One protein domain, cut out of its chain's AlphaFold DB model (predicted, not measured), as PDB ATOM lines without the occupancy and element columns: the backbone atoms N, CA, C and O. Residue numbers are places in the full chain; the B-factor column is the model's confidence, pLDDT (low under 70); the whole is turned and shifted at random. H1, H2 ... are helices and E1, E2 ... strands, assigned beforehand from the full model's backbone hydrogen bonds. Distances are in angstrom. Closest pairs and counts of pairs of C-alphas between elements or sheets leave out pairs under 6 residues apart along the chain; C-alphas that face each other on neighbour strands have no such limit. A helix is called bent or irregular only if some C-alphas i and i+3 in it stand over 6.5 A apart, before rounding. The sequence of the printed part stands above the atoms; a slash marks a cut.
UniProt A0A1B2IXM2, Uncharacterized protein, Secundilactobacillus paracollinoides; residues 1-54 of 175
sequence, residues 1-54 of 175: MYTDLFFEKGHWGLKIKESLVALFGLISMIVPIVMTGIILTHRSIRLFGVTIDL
ATOM      1  N   MET A   1     -10.846 -35.803 -14.273       43.66
ATOM      2  CA  MET A   1      -9.598 -36.579 -14.099       43.66
ATOM      3  C   MET A   1      -8.903 -36.624 -15.450       43.66
ATOM      4  O   MET A   1      -9.598 -36.828 -16.434       43.66
ATOM      5  N   TYR A   2      -7.603 -36.329 -15.525       41.41
ATOM      6  CA  TYR A   2      -6.855 -36.337 -16.789       41.41
ATOM      7  C   TYR A   2      -6.348 -37.761 -17.044       41.41
ATOM      8  O   TYR A   2      -5.538 -38.264 -16.267       41.41
ATOM      9  N   THR A   3      -6.876 -38.426 -18.068       54.34
ATOM     10  CA  THR A   3      -6.484 -39.785 -18.460       54.34
ATOM     11  C   THR A   3      -5.399 -39.679 -19.523       54.34
ATOM     12  O   THR A   3      -5.639 -39.145 -20.604       54.34
ATOM     13  N   ASP A   4      -4.188 -40.126 -19.202       72.94
ATOM     14  CA  ASP A   4      -3.061 -40.111 -20.133       72.94
ATOM     15  C   ASP A   4      -3.012 -41.425 -20.930       72.94
ATOM     16  O   ASP A   4      -2.885 -42.518 -20.363       72.94
ATOM     17  N   LEU A   5      -3.083 -41.297 -22.258       69.81
ATOM     18  CA  LEU A   5      -3.029 -42.386 -23.238       69.81
ATOM     19  C   LEU A   5      -1.739 -43.214 -23.127       69.81
ATOM     20  O   LEU A   5      -1.728 -44.384 -23.529       69.81
ATOM     21  N   PHE A   6      -0.666 -42.650 -22.554       68.12
ATOM     22  CA  PHE A   6       0.574 -43.377 -22.301       68.12
ATOM     23  C   PHE A   6       0.401 -44.506 -21.277       68.12
ATOM     24  O   PHE A   6       1.036 -45.546 -21.417       68.12
ATOM     25  N   PHE A   7      -0.466 -44.384 -20.267       69.25
ATOM     26  CA  PHE A   7      -0.610 -45.423 -19.231       69.25
ATOM     27  C   PHE A   7      -1.694 -46.461 -19.537       69.25
ATOM     28  O   PHE A   7      -1.731 -47.524 -18.910       69.25
ATOM     29  N   GLU A   8      -2.523 -46.220 -20.548       74.69
ATOM     30  CA  GLU A   8      -3.566 -47.156 -20.954       74.69
ATOM     31  C   GLU A   8      -2.995 -48.424 -21.628       74.69
ATOM     32  O   GLU A   8      -1.910 -48.450 -22.234       74.69
ATOM     33  N   LYS A   9      -3.720 -49.541 -21.487       66.62
ATOM     34  CA  LYS A   9      -3.378 -50.818 -22.130       66.62
ATOM     35  C   LYS A   9      -3.840 -50.780 -23.591       66.62
ATOM     36  O   LYS A   9      -5.021 -50.610 -23.847       66.62
ATOM     37  N   GLY A  10      -2.916 -50.978 -24.536       78.19
ATOM     38  CA  GLY A  10      -3.216 -51.078 -25.977       78.19
ATOM     39  C   GLY A  10      -2.335 -50.205 -26.877       78.19
ATOM     40  O   GLY A  10      -2.040 -50.592 -28.004       78.19
ATOM     41  N   HIS A  11      -1.804 -49.086 -26.374       71.19
ATOM     42  CA  HIS A  11      -1.063 -48.105 -27.184       71.19
ATOM     43  C   HIS A  11       0.466 -48.312 -27.183       71.19
ATOM     44  O   HIS A  11       1.239 -47.414 -26.850       71.19
ATOM     45  N   TRP A  12       0.936 -49.502 -27.571       73.19
ATOM     46  CA  TRP A  12       2.377 -49.821 -27.604       73.19
ATOM     47  C   TRP A  12       3.193 -48.924 -28.549       73.19
ATOM     48  O   TRP A  12       4.327 -48.567 -28.232       73.19
ATOM     49  N   GLY A  13       2.617 -48.507 -29.680       78.25
ATOM     50  CA  GLY A  13       3.294 -47.618 -30.630       78.25
ATOM     51  C   GLY A  13       3.573 -46.221 -30.062       78.25
ATOM     52  O   GLY A  13       4.645 -45.667 -30.301       78.25
ATOM     53  N   LEU A  14       2.642 -45.673 -29.272       80.31
ATOM     54  CA  LEU A  14       2.794 -44.359 -28.643       80.31
ATOM     55  C   LEU A  14       3.912 -44.392 -27.589       80.31
ATOM     56  O   LEU A  14       4.812 -43.556 -27.612       80.31
ATOM     57  N   LYS A  15       3.939 -45.455 -26.776       81.81
ATOM     58  CA  LYS A  15       4.961 -45.676 -25.740       81.81
ATOM     59  C   LYS A  15       6.383 -45.691 -26.289       81.81
ATOM     60  O   LYS A  15       7.280 -45.084 -25.705       81.81
ATOM     61  N   ILE A  16       6.597 -46.381 -27.410       85.50
ATOM     62  CA  ILE A  16       7.923 -46.502 -28.031       85.50
ATOM     63  C   ILE A  16       8.367 -45.163 -28.620       85.50
ATOM     64  O   ILE A  16       9.516 -44.770 -28.430       85.50
ATOM     65  N   LYS A  17       7.469 -44.442 -29.303       87.69
ATOM     66  CA  LYS A  17       7.790 -43.125 -29.873       87.69
ATOM     67  C   LYS A  17       8.158 -42.127 -28.781       87.69
ATOM     68  O   LYS A  17       9.174 -41.454 -28.907       87.69
ATOM     69  N   GLU A  18       7.382 -42.069 -27.707       86.06
ATOM     70  CA  GLU A  18       7.650 -41.165 -26.587       86.06
ATOM     71  C   GLU A  18       8.938 -41.534 -25.848       86.06
ATOM     72  O   GLU A  18       9.758 -40.661 -25.570       86.06
ATOM     73  N   SER A  19       9.195 -42.829 -25.640       86.38
ATOM     74  CA  SER A  19      10.453 -43.298 -25.042       86.38
ATOM     75  C   SER A  19      11.669 -42.981 -25.917       86.38
ATOM     76  O   SER A  19      12.717 -42.600 -25.401       86.38
ATOM     77  N   LEU A  20      11.544 -43.094 -27.244       91.44
ATOM     78  CA  LEU A  20      12.606 -42.716 -28.179       91.44
ATOM     79  C   LEU A  20      12.850 -41.211 -28.179       91.44
ATOM     80  O   LEU A  20      14.002 -40.795 -28.132       91.44
ATOM     81  N   VAL A  21      11.798 -40.389 -28.200       91.44
ATOM     82  CA  VAL A  21      11.935 -38.926 -28.117       91.44
ATOM     83  C   VAL A  21      12.603 -38.526 -26.803       91.44
ATOM     84  O   VAL A  21      13.519 -37.705 -26.816       91.44
ATOM     85  N   ALA A  22      12.225 -39.154 -25.689       89.75
ATOM     86  CA  ALA A  22      12.879 -38.948 -24.402       89.75
ATOM     87  C   ALA A  22      14.362 -39.356 -24.436       89.75
ATOM     88  O   ALA A  22      15.221 -38.608 -23.968       89.75
ATOM     89  N   LEU A  23      14.688 -40.502 -25.046       93.19
ATOM     90  CA  LEU A  23      16.067 -40.972 -25.194       93.19
ATOM     91  C   LEU A  23      16.903 -40.041 -26.086       93.19
ATOM     92  O   LEU A  23      18.038 -39.717 -25.743       93.19
ATOM     93  N   PHE A  24      16.349 -39.573 -27.204       93.12
ATOM     94  CA  PHE A  24      17.010 -38.594 -28.067       93.12
ATOM     95  C   PHE A  24      17.207 -37.259 -27.354       93.12
ATOM     96  O   PHE A  24      18.284 -36.676 -27.467       93.12
ATOM     97  N   GLY A  25      16.224 -36.805 -26.574       89.44
ATOM     98  CA  GLY A  25      16.365 -35.635 -25.709       89.44
ATOM     99  C   GLY A  25      17.509 -35.802 -24.707       89.44
ATOM    100  O   GLY A  25      18.336 -34.904 -24.552       89.44
ATOM    101  N   LEU A  26      17.627 -36.987 -24.100       92.12
ATOM    102  CA  LEU A  26      18.708 -37.306 -23.171       92.12
ATOM    103  C   LEU A  26      20.082 -37.282 -23.857       92.12
ATOM    104  O   LEU A  26      21.008 -36.644 -23.357       92.12
ATOM    105  N   ILE A  27      20.221 -37.920 -25.021       92.38
ATOM    106  CA  ILE A  27      21.476 -37.911 -25.791       92.38
ATOM    107  C   ILE A  27      21.824 -36.485 -26.226       92.38
ATOM    108  O   ILE A  27      22.966 -36.054 -26.064       92.38
ATOM    109  N   SER A  28      20.841 -35.726 -26.714       91.38
ATOM    110  CA  SER A  28      21.017 -34.330 -27.124       91.38
ATOM    111  C   SER A  28      21.501 -33.438 -25.980       91.38
ATOM    112  O   SER A  28      22.191 -32.458 -26.242       91.38
ATOM    113  N   MET A  29      21.161 -33.760 -24.729       90.25
ATOM    114  CA  MET A  29      21.671 -33.064 -23.546       90.25
ATOM    115  C   MET A  29      23.093 -33.515 -23.176       90.25
ATOM    116  O   MET A  29      23.933 -32.685 -22.834       90.25
ATOM    117  N   ILE A  30      23.390 -34.815 -23.254       90.00
ATOM    118  CA  ILE A  30      24.687 -35.381 -22.843       90.00
ATOM    119  C   ILE A  30      25.816 -34.984 -23.806       90.00
ATOM    120  O   ILE A  30      26.912 -34.641 -23.360       90.00
ATOM    121  N   VAL A  31      25.562 -34.997 -25.118       88.88
ATOM    122  CA  VAL A  31      26.566 -34.692 -26.154       88.88
ATOM    123  C   VAL A  31      27.280 -33.345 -25.935       88.88
ATOM    124  O   VAL A  31      28.513 -33.349 -25.882       88.88
ATOM    125  N   PRO A  32      26.588 -32.198 -25.769       83.62
ATOM    126  CA  PRO A  32      27.259 -30.917 -25.554       83.62
ATOM    127  C   PRO A  32      28.017 -30.848 -24.220       83.62
ATOM    128  O   PRO A  32      29.067 -30.206 -24.162       83.62
ATOM    129  N   ILE A  33      27.554 -31.537 -23.170       85.50
ATOM    130  CA  ILE A  33      28.248 -31.603 -21.869       85.50
ATOM    131  C   ILE A  33      29.589 -32.327 -22.023       85.50
ATOM    132  O   ILE A  33      30.632 -31.808 -21.619       85.50
ATOM    133  N   VAL A  34      29.573 -33.499 -22.659       86.88
ATOM    134  CA  VAL A  34      30.780 -34.297 -22.904       86.88
ATOM    135  C   VAL A  34      31.745 -33.545 -23.821       86.88
ATOM    136  O   VAL A  34      32.935 -33.469 -23.519       86.88
ATOM    137  N   MET A  35      31.243 -32.919 -24.891       79.62
ATOM    138  CA  MET A  35      32.069 -32.106 -25.791       79.62
ATOM    139  C   MET A  35      32.729 -30.934 -25.065       79.62
ATOM    140  O   MET A  35      33.925 -30.711 -25.236       79.62
ATOM    141  N   THR A  36      31.993 -30.230 -24.203       79.88
ATOM    142  CA  THR A  36      32.551 -29.136 -23.397       79.88
ATOM    143  C   THR A  36      33.658 -29.645 -22.468       79.88
ATOM    144  O   THR A  36      34.740 -29.060 -22.428       79.88
ATOM    145  N   GLY A  37      33.452 -30.776 -21.783       80.88
ATOM    146  CA  GLY A  37      34.472 -31.384 -20.918       80.88
ATOM    147  C   GLY A  37      35.742 -31.809 -21.669       80.88
ATOM    148  O   GLY A  37      36.858 -31.572 -21.196       80.88
ATOM    149  N   ILE A  38      35.582 -32.385 -22.865       80.25
ATOM    150  CA  ILE A  38      36.694 -32.771 -23.743       80.25
ATOM    151  C   ILE A  38      37.494 -31.539 -24.175       80.25
ATOM    152  O   ILE A  38      38.717 -31.556 -24.070       80.25
ATOM    153  N   ILE A  39      36.822 -30.468 -24.600       76.88
ATOM    154  CA  ILE A  39      37.466 -29.229 -25.060       76.88
ATOM    155  C   ILE A  39      38.232 -28.530 -23.930       76.88
ATOM    156  O   ILE A  39      39.291 -27.957 -24.176       76.88
ATOM    157  N   LEU A  40      37.736 -28.610 -22.692       75.62
ATOM    158  CA  LEU A  40      38.408 -28.031 -21.524       75.62
ATOM    159  C   LEU A  40      39.639 -28.830 -21.070       75.62
ATOM    160  O   LEU A  40      40.567 -28.249 -20.514       75.62
ATOM    161  N   THR A  41      39.658 -30.147 -21.292       76.19
ATOM    162  CA  THR A  41      40.700 -31.035 -20.742       76.19
ATOM    163  C   THR A  41      41.748 -31.441 -21.782       76.19
ATOM    164  O   THR A  41      42.917 -31.623 -21.451       76.19
ATOM    165  N   HIS A  42      41.351 -31.602 -23.045       73.06
ATOM    166  CA  HIS A  42      42.195 -32.163 -24.096       73.06
ATOM    167  C   HIS A  42      42.498 -31.130 -25.181       73.06
ATOM    168  O   HIS A  42      41.614 -30.496 -25.749       73.06
ATOM    169  N   ARG A  43      43.784 -31.014 -25.522       67.56
ATOM    170  CA  ARG A  43      44.277 -30.086 -26.552       67.56
ATOM    171  C   ARG A  43      44.020 -30.578 -27.981       67.56
ATOM    172  O   ARG A  43      43.960 -29.778 -28.906       67.56
ATOM    173  N   SER A  44      43.883 -31.887 -28.152       71.50
ATOM    174  CA  SER A  44      43.599 -32.550 -29.424       71.50
ATOM    175  C   SER A  44      42.915 -33.881 -29.152       71.50
ATOM    176  O   SER A  44      43.298 -34.577 -28.208       71.50
ATOM    177  N   ILE A  45      41.964 -34.266 -29.998       76.38
ATOM    178  CA  ILE A  45      41.329 -35.587 -29.939       76.38
ATOM    179  C   ILE A  45      41.589 -36.337 -31.232       76.38
ATOM    180  O   ILE A  45      41.682 -35.745 -32.309       76.38
ATOM    181  N   ARG A  46      41.697 -37.659 -31.124       70.62
ATOM    182  CA  ARG A  46      41.791 -38.535 -32.284       70.62
ATOM    183  C   ARG A  46      40.453 -39.229 -32.469       70.62
ATOM    184  O   ARG A  46      40.096 -40.091 -31.670       70.62
ATOM    185  N   LEU A  47      39.720 -38.840 -33.505       72.69
ATOM    186  CA  LEU A  47      38.421 -39.415 -33.838       72.69
ATOM    187  C   LEU A  47      38.540 -40.138 -35.182       72.69
ATOM    188  O   LEU A  47      38.997 -39.548 -36.158       72.69
ATOM    189  N   PHE A  48      38.190 -41.427 -35.223       68.69
ATOM    190  CA  PHE A  48      38.279 -42.267 -36.432       68.69
ATOM    191  C   PHE A  48      39.626 -42.162 -37.181       68.69
ATOM    192  O   PHE A  48      39.683 -42.127 -38.404       68.69
ATOM    193  N   GLY A  49      40.734 -42.088 -36.434       73.06
ATOM    194  CA  GLY A  49      42.091 -42.027 -36.990       73.06
ATOM    195  C   GLY A  49      42.591 -40.626 -37.357       73.06
ATOM    196  O   GLY A  49      43.809 -40.452 -37.445       73.06
ATOM    197  N   VAL A  50      41.707 -39.628 -37.462       73.12
ATOM    198  CA  VAL A  50      42.044 -38.225 -37.749       73.12
ATOM    199  C   VAL A  50      42.292 -37.466 -36.445       73.12
ATOM    200  O   VAL A  50      41.486 -37.523 -35.515       73.12
ATOM    201  N   THR A  51      43.417 -36.753 -36.364       75.88
ATOM    202  CA  THR A  51      43.730 -35.871 -35.232       75.88
ATOM    203  C   THR A  51      43.114 -34.503 -35.489       75.88
ATOM    204  O   THR A  51      43.520 -33.803 -36.413       75.88
ATOM    205  N   ILE A  52      42.139 -34.126 -34.668       71.31
ATOM    206  CA  ILE A  52      41.511 -32.806 -34.707       71.31
ATOM    207  C   ILE A  52      42.192 -31.952 -33.633       71.31
ATOM    208  O   ILE A  52      42.234 -32.340 -32.462       71.31
ATOM    209  N   ASP A  53      42.757 -30.812 -34.036       72.94
ATOM    210  CA  ASP A  53      43.332 -29.829 -33.113       72.94
ATOM    211  C   ASP A  53      42.218 -28.922 -32.570       72.94
ATOM    212  O   ASP A  53      41.492 -28.280 -33.332       72.94
ATOM    213  N   LEU A  54      42.063 -28.890 -31.245       71.25
ATOM    214  CA  LEU A  54      41.000 -28.153 -30.558       71.25
ATOM    215  C   LEU A  54      41.453 -26.741 -30.141       71.25
ATOM    216  O   LEU A  54      40.647 -25.961 -29.629       71.25
TER     217      LEU A  54
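Overview. This is residues 1 to 54 of the 175 residues of an uncharacterized protein of Secundilactobacillus paracollinoides (UniProt A0A1B2IXM2). One long helix, H1, makes most of the length of a rod, with a small hairpin of two strands, E1 and E2, turned aside at its last end and a hooked lead-in without a named element, residues 1 to 11, at its first end. Residues 46 to 51 of the hairpin stick out, and residues 19 to 37 of H1 stand free. The printed part has 54 residues, with one named helix and two named strands in the order H1, E1, E2; the two strands form an antiparallel sheet, and the class is mixed, helices and strands. The whole is extended, with a radius of gyration of the C-alphas of 19.2 A and spans of 55 by 24 by 9 A.

Along the chain. Met 1, the chain's first residue, has its C-alpha at (-9.598, -36.579, -14.099). H1 holds residues 12 to 41, 43.2 A from C-alpha 12 at (2.377, -49.821, -27.604) to C-alpha 41 at (40.700, -31.035, -20.742). It is neither bent nor irregular, but only just: C-alphas 29 and 32 are 6.3 A apart. E1 holds residues 44 to 47 and E2 residues 50 to 53, each 9.7 A long; E2 ends with C-alpha 53 at (43.332, -29.829, -33.113).

Arrangement. In H1, 24 of 26 O i to N i+4 pairs are within hydrogen-bond range. A tight link of two residues joins H1 to E1. H1 and E2 are apart. E1 and E2 form a hairpin over a tight link, antiparallel at 155 degrees between their directions. C-alphas 46 and 51 face each other at 4.4 A. N 45 and O 52, 3.1 A apart, and N 52 and O 45, 2.9 A apart, are within hydrogen-bond range.

Size, cuts and confidence. The two C-alphas farthest apart are those of Met 1 and Thr 51, 57.4 A. The printed part has no cut and no long link. The mean pLDDT of the printed part is 77.9; residues 1 to 3, 5 to 7, 9, 43 and 48 are under 70.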